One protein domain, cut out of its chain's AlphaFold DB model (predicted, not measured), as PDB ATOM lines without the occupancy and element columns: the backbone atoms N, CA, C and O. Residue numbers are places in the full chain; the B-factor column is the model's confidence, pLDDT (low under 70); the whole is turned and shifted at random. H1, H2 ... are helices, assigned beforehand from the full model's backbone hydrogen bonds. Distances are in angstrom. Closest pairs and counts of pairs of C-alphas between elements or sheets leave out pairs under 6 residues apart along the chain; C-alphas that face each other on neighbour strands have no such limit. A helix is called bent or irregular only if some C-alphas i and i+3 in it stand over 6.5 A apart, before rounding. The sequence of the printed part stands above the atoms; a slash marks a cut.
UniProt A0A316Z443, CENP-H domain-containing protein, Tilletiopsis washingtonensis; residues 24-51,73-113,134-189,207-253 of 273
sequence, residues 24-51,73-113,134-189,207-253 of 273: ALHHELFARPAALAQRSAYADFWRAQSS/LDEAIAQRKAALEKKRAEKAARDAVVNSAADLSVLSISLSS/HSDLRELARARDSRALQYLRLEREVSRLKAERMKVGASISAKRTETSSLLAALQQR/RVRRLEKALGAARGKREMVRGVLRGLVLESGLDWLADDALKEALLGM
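This is residues 24 to 51, 73 to 113, 134 to 189 and 207 to 253 of the 273 residues of the protein "CENP-H domain-containing protein" of Tilletiopsis washingtonensis (UniProt A0A316Z443). Four long, separate helix rods splay through an open space with no shared core, and a short fifth helix, H5, folds back near the later part of H4. The longest rod, H3, stretches along much of the length, while H1, H2 and H4 stand well away from it and from each other. The printed part has 172 residues with five named helices, H1 to H5 in chain order, and no named strand; the class is all helix. The whole is extended, with a radius of gyration of the C-alphas of 28.6 A and spans of 90 by 52 by 52 A.

H3, residues 134 to 187, is apart from H1, residues 24 to 51, from H2, residues 73 to 113, from H4, residues 207 to 235, and from H5, residues 244 to 251. H1 and H2 are apart from each other and from H4 and H5. H4 and H5 are close but not clearly touching; their closest C-alphas, of Arg 230 and Leu 250, are 6.4 A apart. They run opposite ways at a steep tilt of 63 degrees. H1 has a kink of 39 degrees near residue 31; it is neither bent nor irregular, but only just: C-alphas 29 and 32 are 6.5 A apart. In H2, H3, H4 and H5 every O i to N i+4 pair is within hydrogen-bond range; in H1, 21 of 24 are.

H3 measures 78.2 A from C-alpha 134 at (-60.433, 35.997, -58.174) to C-alpha 187. H2 measures 58.9 A, H4 41.6 A, H1 37.7 A and H5 9.9 A. H1 begins at C-alpha 24 at (-13.156, 22.509, -46.164), and H5 ends at C-alpha 251 at (-22.861, -13.499, -22.744).

The C-alphas of His 134 and Arg 209, the two farthest apart, are 91.1 A apart. Residues 52 to 72, 114 to 133 and 190 to 206 are not printed, leaving C-alpha gaps of 27.6, 23.3 and 24.7 A. The link from H4 to H5 is short. Mean pLDDT of the printed part is 85.1; 12 residues are under 70, among them 109 to 113.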
ATOM      1  N   ALA A  24     -13.119  22.580 -47.621       79.31
ATOM      2  CA  ALA A  24     -13.156  22.509 -46.164       79.31
ATOM      3  C   ALA A  24     -14.202  23.469 -45.577       79.31
ATOM      4  O   ALA A  24     -15.009  23.056 -44.750       79.31
ATOM      5  N   LEU A  25     -14.261  24.718 -46.055       82.25
ATOM      6  CA  LEU A  25     -15.282  25.681 -45.627       82.25
ATOM      7  C   LEU A  25     -16.698  25.244 -46.010       82.25
ATOM      8  O   LEU A  25     -17.614  25.362 -45.203       82.25
ATOM      9  N   HIS A  26     -16.889  24.701 -47.210       82.94
ATOM     10  CA  HIS A  26     -18.179  24.172 -47.639       82.94
ATOM     11  C   HIS A  26     -18.603  22.966 -46.785       82.94
ATOM     12  O   HIS A  26     -19.758  22.859 -46.374       82.94
ATOM     13  N   HIS A  27     -17.665  22.076 -46.455       81.75
ATOM     14  CA  HIS A  27     -17.919  20.960 -45.553       81.75
ATOM     15  C   HIS A  27     -18.279  21.446 -44.142       81.75
ATOM     16  O   HIS A  27     -19.255  20.976 -43.565       81.75
ATOM     17  N   GLU A  28     -17.555  22.426 -43.604       84.56
ATOM     18  CA  GLU A  28     -17.823  23.017 -42.289       84.56
ATOM     19  C   GLU A  28     -19.169  23.752 -42.218       84.56
ATOM     20  O   GLU A  28     -19.875  23.642 -41.216       84.56
ATOM     21  N   LEU A  29     -19.560  24.462 -43.279       85.62
ATOM     22  CA  LEU A  29     -20.787  25.261 -43.299       85.62
ATOM     23  C   LEU A  29     -22.040  24.457 -43.651       85.62
ATOM     24  O   LEU A  29     -23.110  24.757 -43.128       85.62
ATOM     25  N   PHE A  30     -21.931  23.449 -44.519       82.19
ATOM     26  CA  PHE A  30     -23.109  22.760 -45.060       82.19
ATOM     27  C   PHE A  30     -23.177  21.281 -44.675       82.19
ATOM     28  O   PHE A  30     -24.244  20.795 -44.303       82.19
ATOM     29  N   ALA A  31     -22.055  20.557 -44.706       76.94
ATOM     30  CA  ALA A  31     -22.056  19.117 -44.433       76.94
ATOM     31  C   ALA A  31     -21.996  18.804 -42.928       76.94
ATOM     32  O   ALA A  31     -22.719  17.935 -42.437       76.94
ATOM     33  N   ARG A  32     -21.177  19.539 -42.170       81.69
ATOM     34  CA  ARG A  32     -20.969  19.324 -40.734       81.69
ATOM     35  C   ARG A  32     -22.228  19.594 -39.904       81.69
ATOM     36  O   ARG A  32     -22.534  18.747 -39.066       81.69
ATOM     37  N   PRO A  33     -23.006  20.675 -40.115       84.12
ATOM     38  CA  PRO A  33     -24.217  20.907 -39.330       84.12
ATOM     39  C   PRO A  33     -25.283  19.841 -39.592       84.12
ATOM     40  O   PRO A  33     -25.911  19.361 -38.651       84.12
ATOM     41  N   ALA A  34     -25.434  19.406 -40.848       79.38
ATOM     42  CA  ALA A  34     -26.349  18.327 -41.216       79.38
ATOM     43  C   ALA A  34     -25.926  16.983 -40.596       79.38
ATOM     44  O   ALA A  34     -26.755  16.280 -40.015       79.38
ATOM     45  N   ALA A  35     -24.632  16.653 -40.636       78.69
ATOM     46  CA  ALA A  35     -24.092  15.444 -40.017       78.69
ATOM     47  C   ALA A  35     -24.223  15.461 -38.483       78.69
ATOM     48  O   ALA A  35     -24.542  14.438 -37.873       78.69
ATOM     49  N   LEU A  36     -24.018  16.616 -37.843       87.31
ATOM     50  CA  LEU A  36     -24.221  16.783 -36.403       87.31
ATOM     51  C   LEU A  36     -25.701  16.666 -36.022       87.31
ATOM     52  O   LEU A  36     -26.002  15.994 -35.039       87.31
ATOM     53  N   ALA A  37     -26.613  17.235 -36.814       88.31
ATOM     54  CA  ALA A  37     -28.055  17.115 -36.599       88.31
ATOM     55  C   ALA A  37     -28.549  15.663 -36.744       88.31
ATOM     56  O   ALA A  37     -29.355  15.193 -35.939       88.31
ATOM     57  N   GLN A  38     -28.031  14.916 -37.725       83.94
ATOM     58  CA  GLN A  38     -28.321  13.485 -37.866       83.94
ATOM     59  C   GLN A  38     -27.774  12.675 -36.686       83.94
ATOM     60  O   GLN A  38     -28.484  11.833 -36.138       83.94
ATOM     61  N   ARG A  39     -26.541  12.955 -36.240       83.81
ATOM     62  CA  ARG A  39     -25.947  12.288 -35.070       83.81
ATOM     63  C   ARG A  39     -26.698  12.597 -33.777       83.81
ATOM     64  O   ARG A  39     -26.888  11.688 -32.973       83.81
ATOM     65  N   SER A  40     -27.156  13.834 -33.575       87.75
ATOM     66  CA  SER A  40     -27.967  14.180 -32.404       87.75
ATOM     67  C   SER A  40     -29.333  13.501 -32.447       87.75
ATOM     68  O   SER A  40     -29.748  12.938 -31.441       87.75
ATOM     69  N   ALA A  41     -29.989  13.461 -33.611       88.00
ATOM     70  CA  ALA A  41     -31.258  12.752 -33.778       88.00
ATOM     71  C   ALA A  41     -31.114  11.242 -33.523       88.00
ATOM     72  O   ALA A  41     -31.961  10.641 -32.866       88.00
ATOM     73  N   TYR A  42     -30.014  10.637 -33.980       83.69
ATOM     74  CA  TYR A  42     -29.694   9.234 -33.722       83.69
ATOM     75  C   TYR A  42     -29.426   8.962 -32.232       83.69
ATOM     76  O   TYR A  42     -29.946   8.000 -31.669       83.69
ATOM     77  N   ALA A  43     -28.670   9.834 -31.560       85.62
ATOM     78  CA  ALA A  43     -28.434   9.726 -30.121       85.62
ATOM     79  C   ALA A  43     -29.730   9.899 -29.308       85.62
ATOM     80  O   ALA A  43     -29.962   9.168 -28.343       85.62
ATOM     81  N   ASP A  44     -30.598  10.830 -29.706       89.81
ATOM     82  CA  ASP A  44     -31.891  11.054 -29.060       89.81
ATOM     83  C   ASP A  44     -32.859   9.885 -29.291       89.81
ATOM     84  O   ASP A  44     -33.563   9.490 -28.360       89.81
ATOM     85  N   PHE A  45     -32.835   9.267 -30.476       92.50
ATOM     86  CA  PHE A  45     -33.560   8.027 -30.764       92.50
ATOM     87  C   PHE A  45     -33.145   6.895 -29.810       92.50
ATOM     88  O   PHE A  45     -34.001   6.305 -29.147       92.50
ATOM     89  N   TRP A  46     -31.843   6.644 -29.647       81.44
ATOM     90  CA  TRP A  46     -31.346   5.585 -28.757       81.44
ATOM     91  C   TRP A  46     -31.565   5.881 -27.266       81.44
ATOM     92  O   TRP A  46     -31.844   4.969 -26.480       81.44
ATOM     93  N   ARG A  47     -31.534   7.153 -26.853       83.12
ATOM     94  CA  ARG A  47     -31.955   7.554 -25.496       83.12
ATOM     95  C   ARG A  47     -33.445   7.317 -25.270       83.12
ATOM     96  O   ARG A  47     -33.834   6.839 -24.207       83.12
ATOM     97  N   ALA A  48     -34.286   7.635 -26.252       80.25
ATOM     98  CA  ALA A  48     -35.720   7.391 -26.160       80.25
ATOM     99  C   ALA A  48     -36.015   5.885 -26.073       80.25
ATOM    100  O   ALA A  48     -36.795   5.467 -25.218       80.25
ATOM    101  N   GLN A  49     -35.330   5.070 -26.877       80.19
ATOM    102  CA  GLN A  49     -35.498   3.619 -26.903       80.19
ATOM    103  C   GLN A  49     -35.045   2.940 -25.603       80.19
ATOM    104  O   GLN A  49     -35.802   2.153 -25.034       80.19
ATOM    105  N   SER A  50     -33.875   3.300 -25.071       70.38
ATOM    106  CA  SER A  50     -33.404   2.783 -23.775       70.38
ATOM    107  C   SER A  50     -34.311   3.220 -22.614       70.38
ATOM    108  O   SER A  50     -34.615   2.428 -21.722       70.38
ATOM    109  N   SER A  51     -34.850   4.445 -22.659       69.62
ATOM    110  CA  SER A  51     -35.829   4.915 -21.668       69.62
ATOM    111  C   SER A  51     -37.195   4.213 -21.755       69.62
ATOM    112  O   SER A  51     -37.906   4.136 -20.751       69.62
ATOM    113  N   LEU A  73     -49.890 -19.517 -19.330       77.62
ATOM    114  CA  LEU A  73     -48.946 -19.326 -20.434       77.62
ATOM    115  C   LEU A  73     -49.676 -19.224 -21.770       77.62
ATOM    116  O   LEU A  73     -49.352 -18.333 -22.556       77.62
ATOM    117  N   ASP A  74     -50.680 -20.065 -22.007       81.62
ATOM    118  CA  ASP A  74     -51.471 -20.027 -23.237       81.62
ATOM    119  C   ASP A  74     -52.256 -18.719 -23.369       81.62
ATOM    120  O   ASP A  74     -52.254 -18.096 -24.438       81.62
ATOM    121  N   GLU A  75     -52.832 -18.222 -22.276       80.19
ATOM    122  CA  GLU A  75     -53.515 -16.930 -22.267       80.19
ATOM    123  C   GLU A  75     -52.535 -15.756 -22.443       80.19
ATOM    124  O   GLU A  75     -52.793 -14.839 -23.229       80.19
ATOM    125  N   ALA A  76     -51.352 -15.804 -21.822       78.81
ATOM    126  CA  ALA A  76     -50.307 -14.800 -22.032       78.81
ATOM    127  C   ALA A  76     -49.771 -14.802 -23.478       78.81
ATOM    128  O   ALA A  76     -49.493 -13.741 -24.051       78.81
ATOM    129  N   ILE A  77     -49.652 -15.980 -24.098       80.38
ATOM    130  CA  ILE A  77     -49.268 -16.138 -25.504       80.38
ATOM    131  C   ILE A  77     -50.371 -15.592 -26.417       80.38
ATOM    132  O   ILE A  77     -50.061 -14.862 -27.360       80.38
ATOM    133  N   ALA A  78     -51.642 -15.882 -26.137       89.81
ATOM    134  CA  ALA A  78     -52.777 -15.358 -26.894       89.81
ATOM    135  C   ALA A  78     -52.850 -13.823 -26.816       89.81
ATOM    136  O   ALA A  78     -52.963 -13.155 -27.848       89.81
ATOM    137  N   GLN A  79     -52.673 -13.250 -25.623       85.69
ATOM    138  CA  GLN A  79     -52.621 -11.799 -25.419       85.69
ATOM    139  C   GLN A  79     -51.444 -11.157 -26.168       85.69
ATOM    140  O   GLN A  79     -51.612 -10.122 -26.820       85.69
ATOM    141  N   ARG A  80     -50.258 -11.782 -26.151       85.50
ATOM    142  CA  ARG A  80     -49.099 -11.308 -26.926       85.50
ATOM    143  C   ARG A  80     -49.317 -11.401 -28.432       85.50
ATOM    144  O   ARG A  80     -48.939 -10.469 -29.140       85.50
ATOM    145  N   LYS A  81     -49.945 -12.471 -28.930       90.69
ATOM    146  CA  LYS A  81     -50.303 -12.617 -30.351       90.69
ATOM    147  C   LYS A  81     -51.292 -11.534 -30.787       90.69
ATOM    148  O   LYS A  81     -51.041 -10.872 -31.788       90.69
ATOM    149  N   ALA A  82     -52.335 -11.273 -29.998       88.31
ATOM    150  CA  ALA A  82     -53.300 -10.205 -30.270       88.31
ATOM    151  C   ALA A  82     -52.654  -8.806 -30.244       88.31
ATOM    152  O   ALA A  82     -52.940  -7.957 -31.091       88.31
ATOM    153  N   ALA A  83     -51.729  -8.561 -29.312       88.69
ATOM    154  CA  ALA A  83     -50.971  -7.313 -29.267       88.69
ATOM    155  C   ALA A  83     -50.047  -7.144 -30.490       88.69
ATOM    156  O   ALA A  83     -49.909  -6.034 -31.009       88.69
ATOM    157  N   LEU A  84     -49.432  -8.230 -30.969       91.44
ATOM    158  CA  LEU A  84     -48.614  -8.241 -32.185       91.44
ATOM    159  C   LEU A  84     -49.444  -7.977 -33.443       91.44
ATOM    160  O   LEU A  84     -49.034  -7.162 -34.264       91.44
ATOM    161  N   GLU A  85     -50.607  -8.610 -33.574       91.62
ATOM    162  CA  GLU A  85     -51.582  -8.353 -34.645       91.62
ATOM    163  C   GLU A  85     -51.979  -6.872 -34.682       91.62
ATOM    164  O   GLU A  85     -51.878  -6.225 -35.724       91.62
ATOM    165  N   LYS A  86     -52.314  -6.287 -33.524       90.56
ATOM    166  CA  LYS A  86     -52.641  -4.858 -33.418       90.56
ATOM    167  C   LYS A  86     -51.478  -3.964 -33.854       90.56
ATOM    168  O   LYS A  86     -51.690  -3.012 -34.602       90.56
ATOM    169  N   LYS A  87     -50.246  -4.277 -33.436       88.88
ATOM    170  CA  LYS A  87     -49.045  -3.536 -33.861       88.88
ATOM    171  C   LYS A  87     -48.753  -3.700 -35.355       88.88
ATOM    172  O   LYS A  87     -48.307  -2.745 -35.985       88.88
ATOM    173  N   ARG A  88     -49.007  -4.875 -35.939       90.06
ATOM    174  CA  ARG A  88     -48.889  -5.105 -37.389       90.06
ATOM    175  C   ARG A  88     -49.921  -4.298 -38.168       90.06
ATOM    176  O   ARG A  88     -49.543  -3.660 -39.142       90.06
ATOM    177  N   ALA A  89     -51.171  -4.263 -37.710       90.44
ATOM    178  CA  ALA A  89     -52.218  -3.439 -38.309       90.44
ATOM    179  C   ALA A  89     -51.889  -1.938 -38.215       90.44
ATOM    180  O   ALA A  89     -52.032  -1.211 -39.194       90.44
ATOM    181  N   GLU A  90     -51.376  -1.477 -37.069       90.62
ATOM    182  CA  GLU A  90     -50.921  -0.092 -36.895       90.62
ATOM    183  C   GLU A  90     -49.750   0.248 -37.828       90.62
ATOM    184  O   GLU A  90     -49.739   1.314 -38.442       90.62
ATOM    185  N   LYS A  91     -48.781  -0.663 -37.975       89.94
ATOM    186  CA  LYS A  91     -47.666  -0.486 -38.910       89.94
ATOM    187  C   LYS A  91     -48.155  -0.445 -40.359       89.94
ATOM    188  O   LYS A  91     -47.780   0.471 -41.075       89.94
ATOM    189  N   ALA A  92     -49.046  -1.351 -40.757       91.94
ATOM    190  CA  ALA A  92     -49.637  -1.351 -42.093       91.94
ATOM    191  C   ALA A  92     -50.407  -0.049 -42.386       91.94
ATOM    192  O   ALA A  92     -50.295   0.499 -43.479       91.94
ATOM    193  N   ALA A  93     -51.131   0.493 -41.401       86.94
ATOM    194  CA  ALA A  93     -51.799   1.788 -41.529       86.94
ATOM    195  C   ALA A  93     -50.797   2.947 -41.664       86.94
ATOM    196  O   ALA A  93     -51.001   3.842 -42.481       86.94
ATOM    197  N   ARG A  94     -49.692   2.930 -40.905       89.06
ATOM    198  CA  ARG A  94     -48.610   3.918 -41.057       89.06
ATOM    199  C   ARG A  94     -47.954   3.837 -42.428       89.06
ATOM    200  O   ARG A  94     -47.779   4.874 -43.056       89.06
ATOM    201  N   ASP A  95     -47.644   2.635 -42.896       86.94
ATOM    202  CA  ASP A  95     -47.033   2.417 -44.206       86.94
ATOM    203  C   ASP A  95     -47.981   2.888 -45.326       86.94
ATOM    204  O   ASP A  95     -47.546   3.564 -46.255       86.94
ATOM    205  N   ALA A  96     -49.295   2.661 -45.197       86.69
ATOM    206  CA  ALA A  96     -50.297   3.201 -46.121       86.69
ATOM    207  C   ALA A  96     -50.351   4.742 -46.116       86.69
ATOM    208  O   ALA A  96     -50.437   5.353 -47.178       86.69
ATOM    209  N   VAL A  97     -50.252   5.386 -44.945       84.69
ATOM    210  CA  VAL A  97     -50.198   6.855 -44.842       84.69
ATOM    211  C   VAL A  97     -48.917   7.403 -45.470       84.69
ATOM    212  O   VAL A  97     -48.981   8.376 -46.218       84.69
ATOM    213  N   VAL A  98     -47.766   6.776 -45.220       86.06
ATOM    214  CA  VAL A  98     -46.483   7.178 -45.820       86.06
ATOM    215  C   VAL A  98     -46.525   7.026 -47.338       86.06
ATOM    216  O   VAL A  98     -46.130   7.953 -48.040       86.06
ATOM    217  N   ASN A  99     -47.077   5.924 -47.847       78.06
ATOM    218  CA  ASN A  99     -47.262   5.725 -49.282       78.06
ATOM    219  C   ASN A  99     -48.220   6.770 -49.874       78.06
ATOM    220  O   ASN A  99     -47.894   7.380 -50.883       78.06
ATOM    221  N   SER A 100     -49.332   7.091 -49.201       79.62
ATOM    222  CA  SER A 100     -50.241   8.152 -49.662       79.62
ATOM    223  C   SER A 100     -49.600   9.547 -49.641       79.62
ATOM    224  O   SER A 100     -49.879  10.376 -50.502       79.62
ATOM    225  N   ALA A 101     -48.704   9.818 -48.686       77.44
ATOM    226  CA  ALA A 101     -47.939  11.058 -48.642       77.44
ATOM    227  C   ALA A 101     -46.889  11.111 -49.761       77.44
ATOM    228  O   ALA A 101     -46.670  12.176 -50.342       77.44
ATOM    229  N   ALA A 102     -46.281   9.970 -50.100       73.31
ATOM    230  CA  ALA A 102     -45.413   9.843 -51.263       73.31
ATOM    231  C   ALA A 102     -46.200  10.090 -52.562       73.31
ATOM    232  O   ALA A 102     -45.765  10.909 -53.370       73.31
ATOM    233  N   ASP A 103     -47.397   9.519 -52.713       74.81
ATOM    234  CA  ASP A 103     -48.274   9.755 -53.869       74.81
ATOM    235  C   ASP A 103     -48.695  11.229 -53.981       74.81
ATOM    236  O   ASP A 103     -48.643  11.821 -55.060       74.81
ATOM    237  N   LEU A 104     -49.033  11.878 -52.859       71.25
ATOM    238  CA  LEU A 104     -49.317  13.317 -52.817       71.25
ATOM    239  C   LEU A 104     -48.088  14.165 -53.169       71.25
ATOM    240  O   LEU A 104     -48.227  15.199 -53.823       71.25
ATOM    241  N   SER A 105     -46.884  13.738 -52.776       71.88
ATOM    242  CA  SER A 105     -45.647  14.419 -53.162       71.88
ATOM    243  C   SER A 105     -45.389  14.293 -54.668       71.88
ATOM    244  O   SER A 105     -45.080  15.297 -55.306       71.88
ATOM    245  N   VAL A 106     -45.642  13.122 -55.263       74.56
ATOM    246  CA  VAL A 106     -45.556  12.883 -56.714       74.56
ATOM    247  C   VAL A 106     -46.592  13.717 -57.472       74.56
ATOM    248  O   VAL A 106     -46.256  14.324 -58.491       74.56
ATOM    249  N   LEU A 107     -47.819  13.836 -56.956       69.62
ATOM    250  CA  LEU A 107     -48.836  14.738 -57.509       69.62
ATOM    251  C   LEU A 107     -48.420  16.209 -57.392       69.62
ATOM    252  O   LEU A 107     -48.573  16.956 -58.353       69.62
ATOM    253  N   SER A 108     -47.841  16.627 -56.264       71.19
ATOM    254  CA  SER A 108     -47.352  18.002 -56.092       71.19
ATOM    255  C   SER A 108     -46.191  18.329 -57.037       71.19
ATOM    256  O   SER A 108     -46.155  19.414 -57.611       71.19
ATOM    257  N   ILE A 109     -45.293  17.367 -57.268       69.69
ATOM    258  CA  ILE A 109     -44.192  17.484 -58.226       69.69
ATOM    259  C   ILE A 109     -44.761  17.567 -59.648       69.69
ATOM    260  O   ILE A 109     -44.359  18.444 -60.409       69.69
ATOM    261  N   SER A 110     -45.758  16.741 -59.977       64.88
ATOM    262  CA  SER A 110     -46.430  16.750 -61.284       64.88
ATOM    263  C   SER A 110     -47.134  18.086 -61.557       64.88
ATOM    264  O   SER A 110     -46.934  18.663 -62.623       64.88
ATOM    265  N   LEU A 111     -47.856  18.627 -60.567       67.81
ATOM    266  CA  LEU A 111     -48.505  19.946 -60.620       67.81
ATOM    267  C   LEU A 111     -47.500  21.108 -60.654       67.81
ATOM    268  O   LEU A 111     -47.792  22.154 -61.223       67.81
ATOM    269  N   SER A 112     -46.309  20.941 -60.072       64.56
ATOM    270  CA  SER A 112     -45.231  21.934 -60.172       64.56
ATOM    271  C   SER A 112     -44.471  21.874 -61.504       64.56
ATOM    272  O   SER A 112     -43.843  22.855 -61.892       64.56
ATOM    273  N   SER A 113     -44.535  20.737 -62.214       59.12
ATOM    274  CA  SER A 113     -43.903  20.546 -63.527       59.12
ATOM    275  C   SER A 113     -44.781  21.004 -64.696       59.12
ATOM    276  O   SER A 113     -44.264  21.276 -65.779       59.12
ATOM    277  N   HIS A 134     -60.458  35.227 -59.418       62.47
ATOM    278  CA  HIS A 134     -60.433  35.997 -58.174       62.47
ATOM    279  C   HIS A 134     -61.090  35.273 -56.989       62.47
ATOM    280  O   HIS A 134     -60.680  35.520 -55.847       62.47
ATOM    281  N   SER A 135     -62.064  34.380 -57.205       68.56
ATOM    282  CA  SER A 135     -62.553  33.495 -56.137       68.56
ATOM    283  C   SER A 135     -61.486  32.489 -55.718       68.56
ATOM    284  O   SER A 135     -61.239  32.359 -54.518       68.56
ATOM    285  N   ASP A 136     -60.759  31.907 -56.670       80.06
ATOM    286  CA  ASP A 136     -59.708  30.919 -56.393       80.06
ATOM    287  C   ASP A 136     -58.549  31.531 -55.588       80.06
ATOM    288  O   ASP A 136     -58.079  30.962 -54.598       80.06
ATOM    289  N   LEU A 137     -58.134  32.759 -55.923       85.62
ATOM    290  CA  LEU A 137     -57.120  33.490 -55.153       85.62
ATOM    291  C   LEU A 137     -57.581  33.821 -53.724       85.62
ATOM    292  O   LEU A 137     -56.784  33.769 -52.781       85.62
ATOM    293  N   ARG A 138     -58.867  34.143 -53.530       84.06
ATOM    294  CA  ARG A 138     -59.435  34.401 -52.195       84.06
ATOM    295  C   ARG A 138     -59.509  33.129 -51.357       84.06
ATOM    296  O   ARG A 138     -59.276  33.190 -50.148       84.06
ATOM    297  N   GLU A 139     -59.804  31.989 -51.968       88.81
ATOM    298  CA  GLU A 139     -59.796  30.693 -51.290       88.81
ATOM    299  C   GLU A 139     -58.386  30.278 -50.873       88.81
ATOM    300  O   GLU A 139     -58.180  29.898 -49.717       88.81
ATOM    301  N   LEU A 140     -57.392  30.459 -51.745       88.19
ATOM    302  CA  LEU A 140     -55.985  30.225 -51.411       88.19
ATOM    303  C   LEU A 140     -55.506  31.129 -50.267       88.19
ATOM    304  O   LEU A 140     -54.823  30.657 -49.354       88.19
ATOM    305  N   ALA A 141     -55.904  32.405 -50.259       90.12
ATOM    306  CA  ALA A 141     -55.596  33.323 -49.164       90.12
ATOM    307  C   ALA A 141     -56.224  32.861 -47.836       90.12
ATOM    308  O   ALA A 141     -55.532  32.786 -46.820       90.12
ATOM    309  N   ARG A 142     -57.499  32.450 -47.845       93.56
ATOM    310  CA  ARG A 142     -58.171  31.888 -46.658       93.56
ATOM    311  C   ARG A 142     -57.515  30.594 -46.183       93.56
ATOM    312  O   ARG A 142     -57.333  30.408 -44.981       93.56
ATOM    313  N   ALA A 143     -57.126  29.711 -47.102       91.75
ATOM    314  CA  ALA A 143     -56.432  28.471 -46.775       91.75
ATOM    315  C   ALA A 143     -55.068  28.755 -46.130       91.75
ATOM    316  O   ALA A 143     -54.751  28.175 -45.088       91.75
ATOM    317  N   ARG A 144     -54.297  29.703 -46.677       94.44
ATOM    318  CA  ARG A 144     -53.033  30.170 -46.090       94.44
ATOM    319  C   ARG A 144     -53.242  30.707 -44.677       94.44
ATOM    320  O   ARG A 144     -52.542  30.283 -43.760       94.44
ATOM    321  N   ASP A 145     -54.216  31.588 -44.492       95.25
ATOM    322  CA  ASP A 145     -54.470  32.225 -43.200       95.25
ATOM    323  C   ASP A 145     -54.973  31.202 -42.166       95.25
ATOM    324  O   ASP A 145     -54.537  31.205 -41.014       95.25
ATOM    325  N   SER A 146     -55.802  30.237 -42.581       96.44
ATOM    326  CA  SER A 146     -56.239  29.138 -41.712       96.44
ATOM    327  C   SER A 146     -55.072  28.252 -41.256       96.44
ATOM    328  O   SER A 146     -54.993  27.896 -40.078       96.44
ATOM    329  N   ARG A 147     -54.117  27.956 -42.151       95.50
ATOM    330  CA  ARG A 147     -52.892  27.211 -41.826       95.50
ATOM    331  C   ARG A 147     -51.975  28.011 -40.905       95.50
ATOM    332  O   ARG A 147     -51.446  27.444 -39.955       95.50
ATOM    333  N   ALA A 148     -51.833  29.319 -41.122       96.38
ATOM    334  CA  ALA A 148     -51.058  30.191 -40.236       96.38
ATOM    335  C   ALA A 148     -51.639  30.208 -38.811       96.38
ATOM    336  O   ALA A 148     -50.904  30.092 -37.831       96.38
ATOM    337  N   LEU A 149     -52.968  30.259 -38.677       96.50
ATOM    338  CA  LEU A 149     -53.634  30.168 -37.376       96.50
ATOM    339  C   LEU A 149     -53.450  28.797 -36.713       96.50
ATOM    340  O   LEU A 149     -53.256  28.731 -35.500       96.50
ATOM    341  N   GLN A 150     -53.497  27.706 -37.481       96.50
ATOM    342  CA  GLN A 150     -53.200  26.366 -36.967       96.50
ATOM    343  C   GLN A 150     -51.752  26.260 -36.481       96.50
ATOM    344  O   GLN A 150     -51.521  25.761 -35.381       96.50
ATOM    345  N   TYR A 151     -50.797  26.794 -37.243       96.94
ATOM    346  CA  TYR A 151     -49.393  26.836 -36.847       96.94
ATOM    347  C   TYR A 151     -49.205  27.575 -35.515       96.94
ATOM    348  O   TYR A 151     -48.594  27.034 -34.599       96.94
ATOM    349  N   LEU A 152     -49.818  28.753 -35.351       96.62
ATOM    350  CA  LEU A 152     -49.751  29.512 -34.096       96.62
ATOM    351  C   LEU A 152     -50.367  28.760 -32.904       96.62
ATOM    352  O   LEU A 152     -49.909  28.909 -31.771       96.62
ATOM    353  N   ARG A 153     -51.412  27.951 -33.126       97.88
ATOM    354  CA  ARG A 153     -51.987  27.091 -32.076       97.88
ATOM    355  C   ARG A 153     -51.011  25.990 -31.674       97.88
ATOM    356  O   ARG A 153     -50.731  25.849 -30.486       97.88
ATOM    357  N   LEU A 154     -50.447  25.286 -32.654       97.38
ATOM    358  CA  LEU A 154     -49.455  24.239 -32.418       97.38
ATOM    359  C   LEU A 154     -48.207  24.794 -31.724       97.38
ATOM    360  O   LEU A 154     -47.692  24.180 -30.798       97.38
ATOM    361  N   GLU A 155     -47.748  25.986 -32.099       97.94
ATOM    362  CA  GLU A 155     -46.604  26.638 -31.459       97.94
ATOM    363  C   GLU A 155     -46.863  26.939 -29.973       97.94
ATOM    364  O   GLU A 155     -45.997  26.705 -29.121       97.94
ATOM    365  N   ARG A 156     -48.072  27.404 -29.634       98.00
ATOM    366  CA  ARG A 156     -48.485  27.616 -28.237       98.00
ATOM    367  C   ARG A 156     -48.558  26.303 -27.465       98.00
ATOM    368  O   ARG A 156     -48.099  26.252 -26.325       98.00
ATOM    369  N   GLU A 157     -49.091  25.247 -28.071       98.06
ATOM    370  CA  GLU A 157     -49.140  23.909 -27.468       98.06
ATOM    371  C   GLU A 157     -47.736  23.353 -27.220       98.06
ATOM    372  O   GLU A 157     -47.431  22.921 -26.109       98.06
ATOM    373  N   VAL A 158     -46.839  23.448 -28.203       97.06
ATOM    374  CA  VAL A 158     -45.434  23.044 -28.064       97.06
ATOM    375  C   VAL A 158     -44.745  23.842 -26.960       97.06
ATOM    376  O   VAL A 158     -44.017  23.271 -26.148       97.06
ATOM    377  N   SER A 159     -44.981  25.150 -26.890       97.38
ATOM    378  CA  SER A 159     -44.408  26.008 -25.847       97.38
ATOM    379  C   SER A 159     -44.919  25.630 -24.456       97.38
ATOM    380  O   SER A 159     -44.131  25.532 -23.512       97.38
ATOM    381  N   ARG A 160     -46.215  25.324 -24.330       98.19
ATOM    382  CA  ARG A 160     -46.809  24.810 -23.091       98.19
ATOM    383  C   ARG A 160     -46.200  23.466 -22.689       98.19
ATOM    384  O   ARG A 160     -45.770  23.319 -21.547       98.19
ATOM    385  N   LEU A 161     -46.102  22.513 -23.614       97.00
ATOM    386  CA  LEU A 161     -45.506  21.199 -23.355       97.00
ATOM    387  C   LEU A 161     -44.027  21.308 -22.963       97.00
ATOM    388  O   LEU A 161     -43.567  20.586 -22.079       97.00
ATOM    389  N   LYS A 162     -43.272  22.242 -23.558       97.56
ATOM    390  CA  LYS A 162     -41.892  22.543 -23.143       97.56
ATOM    391  C   LYS A 162     -41.835  23.049 -21.700       97.56
ATOM    392  O   LYS A 162     -40.991  22.579 -20.939       97.56
ATOM    393  N   ALA A 163     -42.735  23.949 -21.302       96.81
ATOM    394  CA  ALA A 163     -42.809  24.434 -19.925       96.81
ATOM    395  C   ALA A 163     -43.173  23.309 -18.934       96.81
ATOM    396  O   ALA A 163     -42.538  23.171 -17.887       96.81
ATOM    397  N   GLU A 164     -44.136  22.451 -19.287       97.56
ATOM    398  CA  GLU A 164     -44.504  21.274 -18.489       97.56
ATOM    399  C   GLU A 164     -43.326  20.293 -18.356       97.56
ATOM    400  O   GLU A 164     -43.017  19.841 -17.250       97.56
ATOM    401  N   ARG A 165     -42.588  20.039 -19.445       95.75
ATOM    402  CA  ARG A 165     -41.365  19.221 -19.427       95.75
ATOM    403  C   ARG A 165     -40.303  19.803 -18.496       95.75
ATOM    404  O   ARG A 165     -39.709  19.047 -17.731       95.75
ATOM    405  N   MET A 166     -40.069  21.115 -18.537       95.50
ATOM    406  CA  MET A 166     -39.111  21.775 -17.640       95.50
ATOM    407  C   MET A 166     -39.515  21.616 -16.171       95.50
ATOM    408  O   MET A 166     -38.671  21.295 -15.335       95.50
ATOM    409  N   LYS A 167     -40.811  21.740 -15.859       96.88
ATOM    410  CA  LYS A 167     -41.341  21.525 -14.504       96.88
ATOM    411  C   LYS A 167     -41.141  20.086 -14.020       96.88
ATOM    412  O   LYS A 167     -40.713  19.870 -12.887       96.88
ATOM    413  N   VAL A 168     -41.419  19.098 -14.872       96.44
ATOM    414  CA  VAL A 168     -41.182  17.679 -14.552       96.44
ATOM    415  C   VAL A 168     -39.687  17.404 -14.380       96.44
ATOM    416  O   VAL A 168     -39.302  16.736 -13.424       96.44
ATOM    417  N   GLY A 169     -38.841  17.965 -15.248       96.88
ATOM    418  CA  GLY A 169     -37.384  17.868 -15.143       96.88
ATOM    419  C   GLY A 169     -36.861  18.384 -13.801       96.88
ATOM    420  O   GLY A 169     -36.111  17.674 -13.134       96.88
ATOM    421  N   ALA A 170     -37.336  19.552 -13.361       95.62
ATOM    422  CA  ALA A 170     -36.994  20.124 -12.060       95.62
ATOM    423  C   ALA A 170     -37.467  19.252 -10.879       95.62
ATOM    424  O   ALA A 170     -36.759  19.101  -9.885       95.62
ATOM    425  N   SER A 171     -38.645  18.624 -10.982       96.31
ATOM    426  CA  SER A 171     -39.123  17.687  -9.953       96.31
ATOM    427  C   SER A 171     -38.271  16.417  -9.885       96.31
ATOM    428  O   SER A 171     -37.979  15.931  -8.793       96.31
ATOM    429  N   ILE A 172     -37.841  15.887 -11.032       94.12
ATOM    430  CA  ILE A 172     -36.964  14.712 -11.086       94.12
ATOM    431  C   ILE A 172     -35.591  15.043 -10.505       94.12
ATOM    432  O   ILE A 172     -35.068  14.241  -9.736       94.12
ATOM    433  N   SER A 173     -35.004  16.197 -10.835       94.31
ATOM    434  CA  SER A 173     -33.714  16.593 -10.264       94.31
ATOM    435  C   SER A 173     -33.805  16.775  -8.751       94.31
ATOM    436  O   SER A 173     -32.949  16.247  -8.049       94.31
ATOM    437  N   ALA A 174     -34.872  17.403  -8.244       94.69
ATOM    438  CA  ALA A 174     -35.117  17.534  -6.807       94.69
ATOM    439  C   ALA A 174     -35.240  16.166  -6.109       94.69
ATOM    440  O   ALA A 174     -34.594  15.920  -5.091       94.69
ATOM    441  N   LYS A 175     -35.998  15.231  -6.698       95.19
ATOM    442  CA  LYS A 175     -36.096  13.858  -6.181       95.19
ATOM    443  C   LYS A 175     -34.767  13.119  -6.242       95.19
ATOM    444  O   LYS A 175     -34.454  12.383  -5.321       95.19
ATOM    445  N   ARG A 176     -33.966  13.310  -7.295       93.94
ATOM    446  CA  ARG A 176     -32.631  12.705  -7.390       93.94
ATOM    447  C   ARG A 176     -31.723  13.205  -6.276       93.94
ATOM    448  O   ARG A 176     -31.109  12.375  -5.617       93.94
ATOM    449  N   THR A 177     -31.700  14.515  -6.027       96.12
ATOM    450  CA  THR A 177     -30.919  15.101  -4.929       96.12
ATOM    451  C   THR A 177     -31.392  14.619  -3.557       96.12
ATOM    452  O   THR A 177     -30.572  14.355  -2.682       96.12
ATOM    453  N   GLU A 178     -32.704  14.436  -3.378       96.56
ATOM    454  CA  GLU A 178     -33.283  13.849  -2.165       96.56
ATOM    455  C   GLU A 178     -32.897  12.371  -2.016       96.56
ATOM    456  O   GLU A 178     -32.445  11.939  -0.962       96.56
ATOM    457  N   THR A 179     -32.992  11.574  -3.081       94.31
ATOM    458  CA  THR A 179     -32.583  10.166  -3.027       94.31
ATOM    459  C   THR A 179     -31.086  10.013  -2.804       94.31
ATOM    460  O   THR A 179     -30.688   9.131  -2.052       94.31
ATOM    461  N   SER A 180     -30.246  10.869  -3.395       92.81
ATOM    462  CA  SER A 180     -28.803  10.831  -3.160       92.81
ATOM    463  C   SER A 180     -28.458  11.235  -1.730       92.81
ATOM    464  O   SER A 180     -27.568  10.629  -1.143       92.81
ATOM    465  N   SER A 181     -29.170  12.202  -1.138       93.62
ATOM    466  CA  SER A 181     -28.950  12.571   0.264       93.62
ATOM    467  C   SER A 181     -29.406  11.466   1.220       93.62
ATOM    468  O   SER A 181     -28.693  11.152   2.170       93.62
ATOM    469  N   LEU A 182     -30.534  10.807   0.937       90.12
ATOM    470  CA  LEU A 182     -30.999   9.644   1.696       90.12
ATOM    471  C   LEU A 182     -30.041   8.455   1.569       90.12
ATOM    472  O   LEU A 182     -29.756   7.796   2.565       90.12
ATOM    473  N   LEU A 183     -29.516   8.186   0.371       87.75
ATOM    474  CA  LEU A 183     -28.513   7.141   0.160       87.75
ATOM    475  C   LEU A 183     -27.210   7.461   0.891       87.75
ATOM    476  O   LEU A 183     -26.682   6.575   1.555       87.75
ATOM    477  N   ALA A 184     -26.741   8.710   0.855       87.56
ATOM    478  CA  ALA A 184     -25.583   9.137   1.636       87.56
ATOM    479  C   ALA A 184     -25.822   8.948   3.146       87.56
ATOM    480  O   ALA A 184     -24.967   8.411   3.847       87.56
ATOM    481  N   ALA A 185     -27.013   9.289   3.648       84.06
ATOM    482  CA  ALA A 185     -27.384   9.069   5.047       84.06
ATOM    483  C   ALA A 185     -27.467   7.573   5.423       84.06
ATOM    484  O   ALA A 185     -27.149   7.200   6.554       84.06
ATOM    485  N   LEU A 186     -27.880   6.706   4.493       79.12
ATOM    486  CA  LEU A 186     -27.878   5.250   4.680       79.12
ATOM    487  C   LEU A 186     -26.460   4.669   4.640       79.12
ATOM    488  O   LEU A 186     -26.136   3.816   5.463       79.12
ATOM    489  N   GLN A 187     -25.609   5.150   3.732       80.62
ATOM    490  CA  GLN A 187     -24.203   4.751   3.630       80.62
ATOM    491  C   GLN A 187     -23.397   5.172   4.859       80.62
ATOM    492  O   GLN A 187     -22.547   4.411   5.303       80.62
ATOM    493  N   GLN A 188     -23.710   6.323   5.463       79.31
ATOM    494  CA  GLN A 188     -23.151   6.752   6.752       79.31
ATOM    495  C   GLN A 188     -23.702   5.953   7.953       79.31
ATOM    496  O   GLN A 188     -23.202   6.091   9.068       79.31
ATOM    497  N   ARG A 189     -24.701   5.079   7.750       65.19
ATOM    498  CA  ARG A 189     -25.247   4.143   8.754       65.19
ATOM    499  C   ARG A 189     -25.030   2.660   8.373       65.19
ATOM    500  O   ARG A 189     -25.993   1.884   8.395       65.19
ATOM    501  N   ARG A 207     -33.327 -18.943  10.662       75.75
ATOM    502  CA  ARG A 207     -34.098 -18.860   9.415       75.75
ATOM    503  C   ARG A 207     -33.364 -18.057   8.344       75.75
ATOM    504  O   ARG A 207     -33.298 -18.521   7.210       75.75
ATOM    505  N   VAL A 208     -32.766 -16.918   8.698       75.06
ATOM    506  CA  VAL A 208     -31.966 -16.104   7.766       75.06
ATOM    507  C   VAL A 208     -30.769 -16.898   7.242       75.06
ATOM    508  O   VAL A 208     -30.603 -16.987   6.033       75.06
ATOM    509  N   ARG A 209     -30.023 -17.608   8.100       78.38
ATOM    510  CA  ARG A 209     -28.903 -18.462   7.650       78.38
ATOM    511  C   ARG A 209     -29.344 -19.622   6.754       78.38
ATOM    512  O   ARG A 209     -28.633 -19.996   5.825       78.38
ATOM    513  N   ARG A 210     -30.519 -20.214   7.010       82.62
ATOM    514  CA  ARG A 210     -31.097 -21.244   6.123       82.62
ATOM    515  C   ARG A 210     -31.461 -20.659   4.763       82.62
ATOM    516  O   ARG A 210     -31.202 -21.309   3.756       82.62
ATOM    517  N   LEU A 211     -32.025 -19.452   4.737       81.00
ATOM    518  CA  LEU A 211     -32.327 -18.742   3.498       81.00
ATOM    519  C   LEU A 211     -31.048 -18.368   2.746       81.00
ATOM    520  O   LEU A 211     -30.981 -18.621   1.554       81.00
ATOM    521  N   GLU A 212     -30.009 -17.881   3.423       81.38
ATOM    522  CA  GLU A 212     -28.697 -17.602   2.819       81.38
ATOM    523  C   GLU A 212     -28.071 -18.867   2.218       81.38
ATOM    524  O   GLU A 212     -27.630 -18.856   1.069       81.38
ATOM    525  N   LYS A 213     -28.107 -19.992   2.945       87.00
ATOM    526  CA  LYS A 213     -27.623 -21.286   2.445       87.00
ATOM    527  C   LYS A 213     -28.444 -21.787   1.253       87.00
ATOM    528  O   LYS A 213     -27.874 -22.317   0.300       87.00
ATOM    529  N   ALA A 214     -29.765 -21.618   1.285       83.81
ATOM    530  CA  ALA A 214     -30.643 -21.970   0.171       83.81
ATOM    531  C   ALA A 214     -30.389 -21.082  -1.057       83.81
ATOM    532  O   ALA A 214     -30.383 -21.580  -2.179       83.81
ATOM    533  N   LEU A 215     -30.118 -19.793  -0.846       81.81
ATOM    534  CA  LEU A 215     -29.807 -18.830  -1.900       81.81
ATOM    535  C   LEU A 215     -28.449 -19.149  -2.541       81.81
ATOM    536  O   LEU A 215     -28.352 -19.185  -3.765       81.81
ATOM    537  N   GLY A 216     -27.436 -19.493  -1.740       83.06
ATOM    538  CA  GLY A 216     -26.153 -19.999  -2.237       83.06
ATOM    539  C   GLY A 216     -26.304 -21.289  -3.050       83.06
ATOM    540  O   GLY A 216     -25.781 -21.390  -4.156       83.06
ATOM    541  N   ALA A 217     -27.099 -22.249  -2.567       85.81
ATOM    542  CA  ALA A 217     -27.380 -23.479  -3.310       85.81
ATOM    543  C   ALA A 217     -28.149 -23.219  -4.621       85.81
ATOM    544  O   ALA A 217     -27.892 -23.879  -5.626       85.81
ATOM    545  N   ALA A 218     -29.080 -22.261  -4.633       83.38
ATOM    546  CA  ALA A 218     -29.807 -21.863  -5.836       83.38
ATOM    547  C   ALA A 218     -28.890 -21.174  -6.860       83.38
ATOM    548  O   ALA A 218     -28.995 -21.457  -8.053       83.38
ATOM    549  N   ARG A 219     -27.952 -20.332  -6.402       81.31
ATOM    550  CA  ARG A 219     -26.916 -19.724  -7.255       81.31
ATOM    551  C   ARG A 219     -25.998 -20.777  -7.870       81.31
ATOM    552  O   ARG A 219     -25.889 -20.816  -9.089       81.31
ATOM    553  N   GLY A 220     -25.476 -21.710  -7.073       82.94
ATOM    554  CA  GLY A 220     -24.638 -22.799  -7.590       82.94
ATOM    555  C   GLY A 220     -25.370 -23.692  -8.602       82.94
ATOM    556  O   GLY A 220     -24.815 -24.057  -9.635       82.94
ATOM    557  N   LYS A 221     -26.660 -23.988  -8.380       89.50
ATOM    558  CA  LYS A 221     -27.484 -24.704  -9.372       89.50
ATOM    559  C   LYS A 221     -27.673 -23.901 -10.657       89.50
ATOM    560  O   LYS A 221     -27.622 -24.482 -11.736       89.50
ATOM    561  N   ARG A 222     -27.881 -22.587 -10.557       83.81
ATOM    562  CA  ARG A 222     -27.995 -21.696 -11.721       83.81
ATOM    563  C   ARG A 222     -26.696 -21.674 -12.527       83.81
ATOM    564  O   ARG A 222     -26.755 -21.789 -13.746       83.81
ATOM    565  N   GLU A 223     -25.545 -21.575 -11.870       85.50
ATOM    566  CA  GLU A 223     -24.226 -21.625 -12.515       85.50
ATOM    567  C   GLU A 223     -23.960 -22.971 -13.191       85.50
ATOM    568  O   GLU A 223     -23.493 -23.012 -14.326       85.50
ATOM    569  N   MET A 224     -24.341 -24.074 -12.545       85.25
ATOM    570  CA  MET A 224     -24.240 -25.407 -13.133       85.25
ATOM    571  C   MET A 224     -25.122 -25.546 -14.381       85.25
ATOM    572  O   MET A 224     -24.635 -25.958 -15.431       85.25
ATOM    573  N   VAL A 225     -26.402 -25.163 -14.302       87.12
ATOM    574  CA  VAL A 225     -27.323 -25.180 -15.456       87.12
ATOM    575  C   VAL A 225     -26.793 -24.297 -16.581       87.12
ATOM    576  O   VAL A 225     -26.848 -24.675 -17.746       87.12
ATOM    577  N   ARG A 226     -26.207 -23.150 -16.241       84.25
ATOM    578  CA  ARG A 226     -25.534 -22.276 -17.197       84.25
ATOM    579  C   ARG A 226     -24.343 -22.956 -17.869       84.25
ATOM    580  O   ARG A 226     -24.214 -22.841 -19.083       84.25
ATOM    581  N   GLY A 227     -23.488 -23.647 -17.120       85.25
ATOM    582  CA  GLY A 227     -22.373 -24.416 -17.678       85.25
ATOM    583  C   GLY A 227     -22.854 -25.479 -18.667       85.25
ATOM    584  O   GLY A 227     -22.336 -25.564 -19.777       85.25
ATOM    585  N   VAL A 228     -23.916 -26.205 -18.307       87.94
ATOM    586  CA  VAL A 228     -24.543 -27.213 -19.175       87.94
ATOM    587  C   VAL A 228     -25.133 -26.581 -20.436       87.94
ATOM    588  O   VAL A 228     -24.890 -27.078 -21.529       87.94
ATOM    589  N   LEU A 229     -25.863 -25.466 -20.319       84.50
ATOM    590  CA  LEU A 229     -26.436 -24.767 -21.474       84.50
ATOM    591  C   LEU A 229     -25.353 -24.221 -22.409       84.50
ATOM    592  O   LEU A 229     -25.498 -24.312 -23.622       84.50
ATOM    593  N   ARG A 230     -24.250 -23.698 -21.865       84.19
ATOM    594  CA  ARG A 230     -23.100 -23.258 -22.668       84.19
ATOM    595  C   ARG A 230     -22.465 -24.421 -23.421       84.19
ATOM    596  O   ARG A 230     -22.230 -24.286 -24.614       84.19
ATOM    597  N   GLY A 231     -22.242 -25.550 -22.746       87.38
ATOM    598  CA  GLY A 231     -21.748 -26.774 -23.380       87.38
ATOM    599  C   GLY A 231     -22.673 -27.240 -24.503       87.38
ATOM    600  O   GLY A 231     -22.224 -27.404 -25.629       87.38
ATOM    601  N   LEU A 232     -23.979 -27.322 -24.236       86.12
ATOM    602  CA  LEU A 232     -24.977 -27.753 -25.216       86.12
ATOM    603  C   LEU A 232     -25.027 -26.836 -26.445       86.12
ATOM    604  O   LEU A 232     -25.075 -27.320 -27.571       86.12
ATOM    605  N   VAL A 233     -25.016 -25.513 -26.250       85.56
ATOM    606  CA  VAL A 233     -25.058 -24.558 -27.367       85.56
ATOM    607  C   VAL A 233     -23.778 -24.651 -28.199       85.56
ATOM    608  O   VAL A 233     -23.868 -24.699 -29.424       85.56
ATOM    609  N   LEU A 234     -22.609 -24.763 -27.563       85.88
ATOM    610  CA  LEU A 234     -21.334 -24.928 -28.267       85.88
ATOM    611  C   LEU A 234     -21.243 -26.271 -29.014       85.88
ATOM    612  O   LEU A 234     -20.746 -26.307 -30.136       85.88
ATOM    613  N   GLU A 235     -21.757 -27.357 -28.434       89.00
ATOM    614  CA  GLU A 235     -21.771 -28.692 -29.051       89.00
ATOM    615  C   GLU A 235     -22.821 -28.833 -30.164       89.00
ATOM    616  O   GLU A 235     -22.635 -29.614 -31.094       89.00
ATOM    617  N   SER A 236     -23.912 -28.065 -30.107       85.69
ATOM    618  CA  SER A 236     -25.004 -28.141 -31.089       85.69
ATOM    619  C   SER A 236     -24.642 -27.617 -32.484       85.69
ATOM    620  O   SER A 236     -25.396 -27.846 -33.429       85.69
ATOM    621  N   GLY A 237     -23.522 -26.897 -32.628       83.69
ATOM    622  CA  GLY A 237     -23.107 -26.286 -33.896       83.69
ATOM    623  C   GLY A 237     -24.051 -25.188 -34.408       83.69
ATOM    624  O   GLY A 237     -23.938 -24.783 -35.564       83.69
ATOM    625  N   LEU A 238     -24.989 -24.719 -33.576       82.75
ATOM    626  CA  LEU A 238     -25.872 -23.600 -33.893       82.75
ATOM    627  C   LEU A 238     -25.069 -22.297 -33.949       82.75
ATOM    628  O   LEU A 238     -24.232 -22.036 -33.085       82.75
ATOM    629  N   ASP A 239     -25.358 -21.459 -34.946       81.50
ATOM    630  CA  ASP A 239     -24.721 -20.151 -35.106       81.50
ATOM    631  C   ASP A 239     -25.303 -19.139 -34.104       81.50
ATOM    632  O   ASP A 239     -26.142 -18.292 -34.412       81.50
ATOM    633  N   TRP A 240     -24.882 -19.278 -32.849       85.44
ATOM    634  CA  TRP A 240     -25.332 -18.485 -31.703       85.44
ATOM    635  C   TRP A 240     -24.964 -16.997 -31.801       85.44
ATOM    636  O   TRP A 240     -25.457 -16.198 -31.008       85.44
ATOM    637  N   LEU A 241     -24.113 -16.608 -32.756       80.75
ATOM    638  CA  LEU A 241     -23.795 -15.210 -33.048       80.75
ATOM    639  C   LEU A 241     -24.934 -14.489 -33.780       80.75
ATOM    640  O   LEU A 241     -25.051 -13.270 -33.647       80.75
ATOM    641  N   ALA A 242     -25.750 -15.223 -34.543       85.81
ATOM    642  CA  ALA A 242     -26.842 -14.669 -35.340       85.81
ATOM    643  C   ALA A 242     -28.147 -14.484 -34.546       85.81
ATOM    644  O   ALA A 242     -28.998 -13.692 -34.949       85.81
ATOM    645  N   ASP A 243     -28.307 -15.199 -33.430       87.56
ATOM    646  CA  ASP A 243     -29.479 -15.109 -32.560       87.56
ATOM    647  C   ASP A 243     -29.139 -14.344 -31.276       87.56
ATOM    648  O   ASP A 243     -28.413 -14.835 -30.405       87.56
ATOM    649  N   ASP A 244     -29.699 -13.140 -31.144       80.19
ATOM    650  CA  ASP A 244     -29.514 -12.279 -29.975       80.19
ATOM    651  C   ASP A 244     -29.952 -12.964 -28.669       80.19
ATOM    652  O   ASP A 244     -29.356 -12.700 -27.628       80.19
ATOM    653  N   ALA A 245     -30.920 -13.890 -28.704       78.62
ATOM    654  CA  ALA A 245     -31.362 -14.616 -27.514       78.62
ATOM    655  C   ALA A 245     -30.334 -15.662 -27.049       78.62
ATOM    656  O   ALA A 245     -30.091 -15.812 -25.849       78.62
ATOM    657  N   LEU A 246     -29.692 -16.369 -27.986       79.31
ATOM    658  CA  LEU A 246     -28.606 -17.308 -27.678       79.31
ATOM    659  C   LEU A 246     -27.339 -16.566 -27.258       79.31
ATOM    660  O   LEU A 246     -26.658 -16.986 -26.323       79.31
ATOM    661  N   LYS A 247     -27.061 -15.432 -27.899       82.25
ATOM    662  CA  LYS A 247     -25.972 -14.528 -27.544       82.25
ATOM    663  C   LYS A 247     -26.160 -13.930 -26.151       82.25
ATOM    664  O   LYS A 247     -25.211 -13.919 -25.374       82.25
ATOM    665  N   GLU A 248     -27.365 -13.486 -25.802       81.38
ATOM    666  CA  GLU A 248     -27.708 -13.002 -24.461       81.38
ATOM    667  C   GLU A 248     -27.639 -14.131 -23.425       81.38
ATOM    668  O   GLU A 248     -27.082 -13.938 -22.348       81.38
ATOM    669  N   ALA A 249     -28.095 -15.342 -23.753       75.38
ATOM    670  CA  ALA A 249     -27.901 -16.495 -22.880       75.38
ATOM    671  C   ALA A 249     -26.401 -16.796 -22.673       75.38
ATOM    672  O   ALA A 249     -25.949 -16.997 -21.551       75.38
ATOM    673  N   LEU A 250     -25.571 -16.776 -23.714       73.88
ATOM    674  CA  LEU A 250     -24.135 -17.058 -23.593       73.88
ATOM    675  C   LEU A 250     -23.354 -15.952 -22.861       73.88
ATOM    676  O   LEU A 250     -22.544 -16.272 -21.977       73.88
ATOM    677  N   LEU A 251     -23.605 -14.682 -23.202       74.31
ATOM    678  CA  LEU A 251     -22.861 -13.499 -22.744       74.31
ATOM    679  C   LEU A 251     -23.513 -12.791 -21.550       74.31
ATOM    680  O   LEU A 251     -22.827 -12.490 -20.578       74.31
ATOM    681  N   GLY A 252     -24.830 -12.575 -21.577       65.50
ATOM    682  CA  GLY A 252     -25.594 -11.837 -20.559       65.50
ATOM    683  C   GLY A 252     -25.655 -12.519 -19.191       65.50
ATOM    684  O   GLY A 252     -26.099 -11.933 -18.214       65.50
ATOM    685  N   MET A 253     -25.150 -13.746 -19.079       56.44
ATOM    686  CA  MET A 253     -24.965 -14.380 -17.779       56.44
ATOM    687  C   MET A 253     -23.648 -13.955 -17.078       56.44
ATOM    688  O   MET A 253     -23.432 -14.352 -15.937       56.44
TER     689      MET A 253